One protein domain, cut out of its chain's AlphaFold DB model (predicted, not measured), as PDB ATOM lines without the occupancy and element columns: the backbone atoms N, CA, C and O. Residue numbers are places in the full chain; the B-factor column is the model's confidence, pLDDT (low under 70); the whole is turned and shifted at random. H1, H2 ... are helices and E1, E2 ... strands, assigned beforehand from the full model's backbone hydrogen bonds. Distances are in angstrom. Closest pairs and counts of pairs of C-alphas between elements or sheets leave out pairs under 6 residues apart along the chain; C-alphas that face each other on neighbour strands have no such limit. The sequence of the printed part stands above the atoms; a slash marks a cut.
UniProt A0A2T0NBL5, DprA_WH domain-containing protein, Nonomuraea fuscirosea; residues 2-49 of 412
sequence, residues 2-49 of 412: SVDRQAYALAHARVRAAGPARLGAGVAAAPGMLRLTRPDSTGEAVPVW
ATOM      1  N   SER A   2      15.029 -47.693  44.845       62.03
ATOM      2  CA  SER A   2      16.466 -47.360  44.680       62.03
ATOM      3  C   SER A   2      16.743 -46.075  43.880       62.03
ATOM      4  O   SER A   2      17.700 -45.374  44.188       62.03
ATOM      5  N   VAL A   3      15.922 -45.757  42.873       62.31
ATOM      6  CA  VAL A   3      16.138 -44.591  41.990       62.31
ATOM      7  C   VAL A   3      15.853 -43.273  42.721       62.31
ATOM      8  O   VAL A   3      16.662 -42.350  42.658       62.31
ATOM      9  N   ASP A   4      14.771 -43.213  43.502       78.62
ATOM     10  CA  ASP A   4      14.396 -42.007  44.258       78.62
ATOM     11  C   ASP A   4      15.449 -41.653  45.318       78.62
ATOM     12  O   ASP A   4      15.822 -40.493  45.471       78.62
ATOM     13  N   ARG A   5      16.010 -42.664  46.000       79.38
ATOM     14  CA  ARG A   5      17.061 -42.463  47.011       79.38
ATOM     15  C   ARG A   5      18.340 -41.882  46.402       79.38
ATOM     16  O   ARG A   5      18.942 -40.996  47.002       79.38
ATOM     17  N   GLN A   6      18.738 -42.342  45.215       85.88
ATOM     18  CA  GLN A   6      19.902 -41.802  44.510       85.88
ATOM     19  C   GLN A   6      19.657 -40.364  44.027       85.88
ATOM     20  O   GLN A   6      20.540 -39.517  44.158       85.88
ATOM     21  N   ALA A   7      18.453 -40.062  43.533       88.12
ATOM     22  CA  ALA A   7      18.079 -38.708  43.131       88.12
ATOM     23  C   ALA A   7      18.111 -37.725  44.316       88.12
ATOM     24  O   ALA A   7      18.655 -36.626  44.187       88.12
ATOM     25  N   TYR A   8      17.604 -38.125  45.488       89.50
ATOM     26  CA  TYR A   8      17.665 -37.307  46.704       89.50
ATOM     27  C   TYR A   8      19.097 -37.114  47.211       89.50
ATOM     28  O   TYR A   8      19.485 -35.988  47.525       89.50
ATOM     29  N   ALA A   9      19.909 -38.173  47.212       92.25
ATOM     30  CA  ALA A   9      21.323 -38.088  47.561       92.25
ATOM     31  C   ALA A   9      22.072 -37.091  46.661       92.25
ATOM     32  O   ALA A   9      22.825 -36.251  47.154       92.25
ATOM     33  N   LEU A  10      21.815 -37.131  45.351       91.25
ATOM     34  CA  LEU A  10      22.400 -36.192  44.399       91.25
ATOM     35  C   LEU A  10      21.891 -34.759  44.613       91.25
ATOM     36  O   LEU A  10      22.678 -33.820  44.506       91.25
ATOM     37  N   ALA A  11      20.613 -34.570  44.951       91.19
ATOM     38  CA  ALA A  11      20.070 -33.255  45.286       91.19
ATOM     39  C   ALA A  11      20.780 -32.645  46.507       91.19
ATOM     40  O   ALA A  11      21.252 -31.511  46.434       91.19
ATOM     41  N   HIS A  12      20.937 -33.406  47.597       92.69
ATOM     42  CA  HIS A  12      21.706 -32.983  48.781       92.69
ATOM     43  C   HIS A  12      23.150 -32.642  48.440       92.69
ATOM     44  O   HIS A  12      23.663 -31.598  48.854       92.69
ATOM     45  N   ALA A  13      23.792 -33.486  47.638       91.50
ATOM     46  CA  ALA A  13      25.170 -33.286  47.235       91.50
ATOM     47  C   ALA A  13      25.342 -32.017  46.378       91.50
ATOM     48  O   ALA A  13      26.272 -31.242  46.613       91.50
ATOM     49  N   ARG A  14      24.408 -31.742  45.455       89.31
ATOM     50  CA  ARG A  14      24.378 -30.507  44.655       89.31
ATOM     51  C   ARG A  14      24.196 -29.277  45.529       89.31
ATOM     52  O   ARG A  14      24.977 -28.340  45.401       89.31
ATOM     53  N   VAL A  15      23.232 -29.293  46.453       89.69
ATOM     54  CA  VAL A  15      22.989 -28.131  47.322       89.69
ATOM     55  C   VAL A  15      24.183 -27.844  48.231       89.69
ATOM     56  O   VAL A  15      24.541 -26.693  48.474       89.69
ATOM     57  N   ARG A  16      24.854 -28.892  48.714       87.50
ATOM     58  CA  ARG A  16      26.072 -28.736  49.511       87.50
ATOM     59  C   ARG A  16      27.235 -28.168  48.694       87.50
ATOM     60  O   ARG A  16      28.009 -27.384  49.237       87.50
ATOM     61  N   ALA A  17      27.379 -28.581  47.435       82.88
ATOM     62  CA  ALA A  17      28.476 -28.161  46.566       82.88
ATOM     63  C   ALA A  17      28.284 -26.756  45.969       82.88
ATOM     64  O   ALA A  17      29.258 -26.017  45.860       82.88
ATOM     65  N   ALA A  18      27.053 -26.402  45.592       81.69
ATOM     66  CA  ALA A  18      26.744 -25.208  44.799       81.69
ATOM     67  C   ALA A  18      25.833 -24.188  45.511       81.69
ATOM     68  O   ALA A  18      25.553 -23.130  44.957       81.69
ATOM     69  N   GLY A  19      25.374 -24.479  46.732       85.56
ATOM     70  CA  GLY A  19      24.405 -23.645  47.447       85.56
ATOM     71  C   GLY A  19      22.947 -24.018  47.139       85.56
ATOM     72  O   GLY A  19      22.695 -25.028  46.483       85.56
ATOM     73  N   PRO A  20      21.966 -23.253  47.655       89.31
ATOM     74  CA  PRO A  20      20.536 -23.564  47.545       89.31
ATOM     75  C   PRO A  20      20.086 -23.940  46.125       89.31
ATOM     76  O   PRO A  20      20.377 -23.229  45.163       89.31
ATOM     77  N   ALA A  21      19.347 -25.045  45.984       88.56
ATOM     78  CA  ALA A  21      18.881 -25.505  44.675       88.56
ATOM     79  C   ALA A  21      17.635 -24.734  44.244       88.56
ATOM     80  O   ALA A  21      16.673 -24.635  45.000       88.56
ATOM     81  N   ARG A  22      17.619 -24.242  43.005       89.50
ATOM     82  CA  ARG A  22      16.427 -23.629  42.407       89.50
ATOM     83  C   ARG A  22      15.334 -24.678  42.199       89.50
ATOM     84  O   ARG A  22      15.598 -25.750  41.660       89.50
ATOM     85  N   LEU A  23      14.107 -24.343  42.581       89.69
ATOM     86  CA  LEU A  23      12.907 -25.149  42.386       89.69
ATOM     87  C   LEU A  23      11.896 -24.379  41.536       89.69
ATOM     88  O   LEU A  23      11.643 -23.192  41.761       89.69
ATOM     89  N   GLY A  24      11.285 -25.075  40.578       89.50
ATOM     90  CA  GLY A  24      10.150 -24.547  39.825       89.50
ATOM     91  C   GLY A  24       8.913 -24.344  40.704       89.50
ATOM     92  O   GLY A  24       8.838 -24.825  41.841       89.50
ATOM     93  N   ALA A  25       7.917 -23.645  40.163       88.88
ATOM     94  CA  ALA A  25       6.640 -23.467  40.842       88.88
ATOM     95  C   ALA A  25       5.986 -24.825  41.154       88.88
ATOM     96  O   ALA A  25       5.906 -25.697  40.292       88.88
ATOM     97  N   GLY A  26       5.565 -25.018  42.408       83.88
ATOM     98  CA  GLY A  26       4.933 -26.258  42.879       83.88
ATOM     99  C   GLY A  26       5.858 -27.478  43.008       83.88
ATOM    100  O   GLY A  26       5.410 -28.523  43.470       83.88
ATOM    101  N   VAL A  27       7.142 -27.370  42.644       87.94
ATOM    102  CA  VAL A  27       8.107 -28.465  42.819       87.94
ATOM    103  C   VAL A  27       8.467 -28.584  44.301       87.94
ATOM    104  O   VAL A  27       8.936 -27.619  44.911       87.94
ATOM    105  N   ALA A  28       8.244 -29.768  44.874       87.31
ATOM    106  CA  ALA A  28       8.585 -30.076  46.258       87.31
ATOM    107  C   ALA A  28      10.106 -30.195  46.454       87.31
ATOM    108  O   ALA A  28      10.831 -30.628  45.557       87.31
ATOM    109  N   ALA A  29      10.583 -29.835  47.645       90.25
ATOM    110  CA  ALA A  29      11.964 -30.088  48.033       90.25
ATOM    111  C   ALA A  29      12.182 -31.584  48.324       90.25
ATOM    112  O   ALA A  29      11.253 -32.299  48.708       90.25
ATOM    113  N   ALA A  30      13.416 -32.061  48.142       90.62
ATOM    114  CA  ALA A  30      13.782 -33.423  48.526       90.62
ATOM    115  C   ALA A  30      13.645 -33.617  50.056       90.62
ATOM    116  O   ALA A  30      13.802 -32.648  50.803       90.62
ATOM    117  N   PRO A  31      13.400 -34.847  50.552       89.25
ATOM    118  CA  PRO A  31      13.380 -35.124  51.989       89.25
ATOM    119  C   PRO A  31      14.640 -34.605  52.699       89.25
ATOM    120  O   PRO A  31      15.745 -34.736  52.172       89.25
ATOM    121  N   GLY A  32      14.480 -34.005  53.882       88.50
ATOM    122  CA  GLY A  32      15.581 -33.352  54.604       88.50
ATOM    123  C   GLY A  32      15.965 -31.962  54.097       88.50
ATOM    124  O   GLY A  32      16.963 -31.403  54.552       88.50
ATOM    125  N   MET A  33      15.196 -31.386  53.170       91.44
ATOM    126  CA  MET A  33      15.329 -29.996  52.739       91.44
ATOM    127  C   MET A  33      14.061 -29.203  53.039       91.44
ATOM    128  O   MET A  33      12.955 -29.728  52.979       91.44
ATOM    129  N   LEU A  34      14.248 -27.920  53.323       90.75
ATOM    130  CA  LEU A  34      13.205 -26.921  53.458       90.75
ATOM    131  C   LEU A  34      12.979 -26.255  52.102       90.75
ATOM    132  O   LEU A  34      13.946 -25.849  51.447       90.75
ATOM    133  N   ARG A  35      11.713 -26.112  51.696       91.56
ATOM    134  CA  ARG A  35      11.341 -25.310  50.527       91.56
ATOM    135  C   ARG A  35      11.121 -23.865  50.955       91.56
ATOM    136  O   ARG A  35      10.227 -23.571  51.740       91.56
ATOM    137  N   LEU A  36      11.912 -22.962  50.396       90.75
ATOM    138  CA  LEU A  36      11.759 -21.524  50.538       90.75
ATOM    139  C   LEU A  36      11.023 -20.984  49.321       90.75
ATOM    140  O   LEU A  36      11.571 -20.968  48.224       90.75
ATOM    141  N   THR A  37       9.774 -20.577  49.501       88.31
ATOM    142  CA  THR A  37       8.913 -20.102  48.412       88.31
ATOM    143  C   THR A  37       9.046 -18.602  48.246       88.31
ATOM    144  O   THR A  37       9.034 -17.874  49.234       88.31
ATOM    145  N   ARG A  38       9.130 -18.142  47.001       80.69
ATOM    146  CA  ARG A  38       9.143 -16.728  46.620       80.69
ATOM    147  C   ARG A  38       7.750 -16.256  46.188       80.69
ATOM    148  O   ARG A  38       6.897 -17.094  45.896       80.69
ATOM    149  N   PRO A  39       7.510 -14.933  46.097       78.31
ATOM    150  CA  PRO A  39       6.216 -14.396  45.662       78.31
ATOM    151  C   PRO A  39       5.757 -14.899  44.285       78.31
ATOM    152  O   PRO A  39       4.563 -15.054  44.051       78.31
ATOM    153  N   ASP A  40       6.693 -15.203  43.383       80.19
ATOM    154  CA  ASP A  40       6.429 -15.756  42.047       80.19
ATOM    155  C   ASP A  40       6.145 -17.275  42.046       80.19
ATOM    156  O   ASP A  40       6.106 -17.910  40.995       80.19
ATOM    157  N   SER A  41       5.948 -17.873  43.227       82.38
ATOM    158  CA  SER A  41       5.753 -19.309  43.467       82.38
ATOM    159  C   SER A  41       6.950 -20.210  43.155       82.38
ATOM    160  O   SER A  41       6.895 -21.400  43.487       82.38
ATOM    161  N   THR A  42       8.041 -19.686  42.587       87.81
ATOM    162  CA  THR A  42       9.314 -20.416  42.508       87.81
ATOM    163  C   THR A  42       9.897 -20.592  43.906       87.81
ATOM    164  O   THR A  42       9.424 -19.998  44.880       87.81
ATOM    165  N   GLY A  43      10.901 -21.453  44.047       88.31
ATOM    166  CA  GLY A  43      11.517 -21.634  45.350       88.31
ATOM    167  C   GLY A  43      12.980 -22.012  45.323       88.31
ATOM    168  O   GLY A  43      13.594 -22.205  44.275       88.31
ATOM    169  N   GLU A  44      13.532 -22.113  46.521       91.50
ATOM    170  CA  GLU A  44      14.867 -22.625  46.779       91.50
ATOM    171  C   GLU A  44      14.779 -23.770  47.787       91.50
ATOM    172  O   GLU A  44      14.047 -23.688  48.768       91.50
ATOM    173  N   ALA A  45      15.510 -24.850  47.540       91.81
ATOM    174  CA  ALA A  45      15.679 -25.945  48.482       91.81
ATOM    175  C   ALA A  45      16.962 -25.741  49.291       91.81
ATOM    176  O   ALA A  45      18.047 -25.580  48.719       91.81
ATOM    177  N   VAL A  46      16.840 -25.797  50.617       91.25
ATOM    178  CA  VAL A  46      17.970 -25.687  51.548       91.25
ATOM    179  C   VAL A  46      17.970 -26.887  52.501       91.25
ATOM    180  O   VAL A  46      16.925 -27.188  53.070       91.25
ATOM    181  N   PRO A  47      19.097 -27.596  52.702       89.81
ATOM    182  CA  PRO A  47      19.166 -28.731  53.613       89.81
ATOM    183  C   PRO A  47      18.915 -28.284  55.049       89.81
ATOM    184  O   PRO A  47      19.515 -27.321  55.526       89.81
ATOM    185  N   VAL A  48      18.057 -29.030  55.734       88.75
ATOM    186  CA  VAL A  48      17.779 -28.849  57.156       88.75
ATOM    187  C   VAL A  48      18.770 -29.682  57.953       88.75
ATOM    188  O   VAL A  48      19.222 -30.755  57.527       88.75
ATOM    189  N   TRP A  49      19.141 -29.186  59.126       86.38
ATOM    190  CA  TRP A  49      19.951 -29.972  60.036       86.38
ATOM    191  C   TRP A  49      19.115 -31.076  60.699       86.38
ATOM    192  O   TRP A  49      17.956 -30.825  61.034       86.38
TER     193      TRP A  49
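This is residues 2 to 49 of the 412 residues of the protein "DprA_WH domain-containing protein" of Nonomuraea fuscirosea (UniProt A0A2T0NBL5). One helix, H1, packs with its residues 8 to 16 on one face of a small three-stranded antiparallel sheet, ordered E1, E3, E2, making two layers. The printed part has 48 residues, running H1, E1, E2, E3; its class is mixed, helices and strands. It is compact, with a radius of gyration of the C-alphas of 10.5 A, yet elongated, spanning 33 by 20 by 17 A.

Find C-alpha 2 at (16.466, -47.360, 44.680); H1, residues 2 to 18, runs 24.4 A from there. Next come E1, residues 21 to 23, 6.4 A; E2, residues 33 to 37, 12.6 A; and E3, residues 43 to 47, 13.3 A, ending at C-alpha 47 (19.166, -28.731, 53.613).

H1 is on the sheet at a height of 7.8 A, only just over none of its strands, with 2 C-alphas falling on E3. Its closest C-alphas to E3 are His 12 and Pro 47, 6.9 A. Every O i to N i+4 pair in H1 is within hydrogen-bond range. Look for N 23 and O 43, 2.8 A, between antiparallel E1 and E3, and N 36 and O 44, 2.8 A, in the hairpin E2 and E3.

The C-alphas farthest apart, Ser 2 and Pro 39, are 34.5 A apart. The printed part has no cut and no long link; residues 2 to 3 are under pLDDT 70.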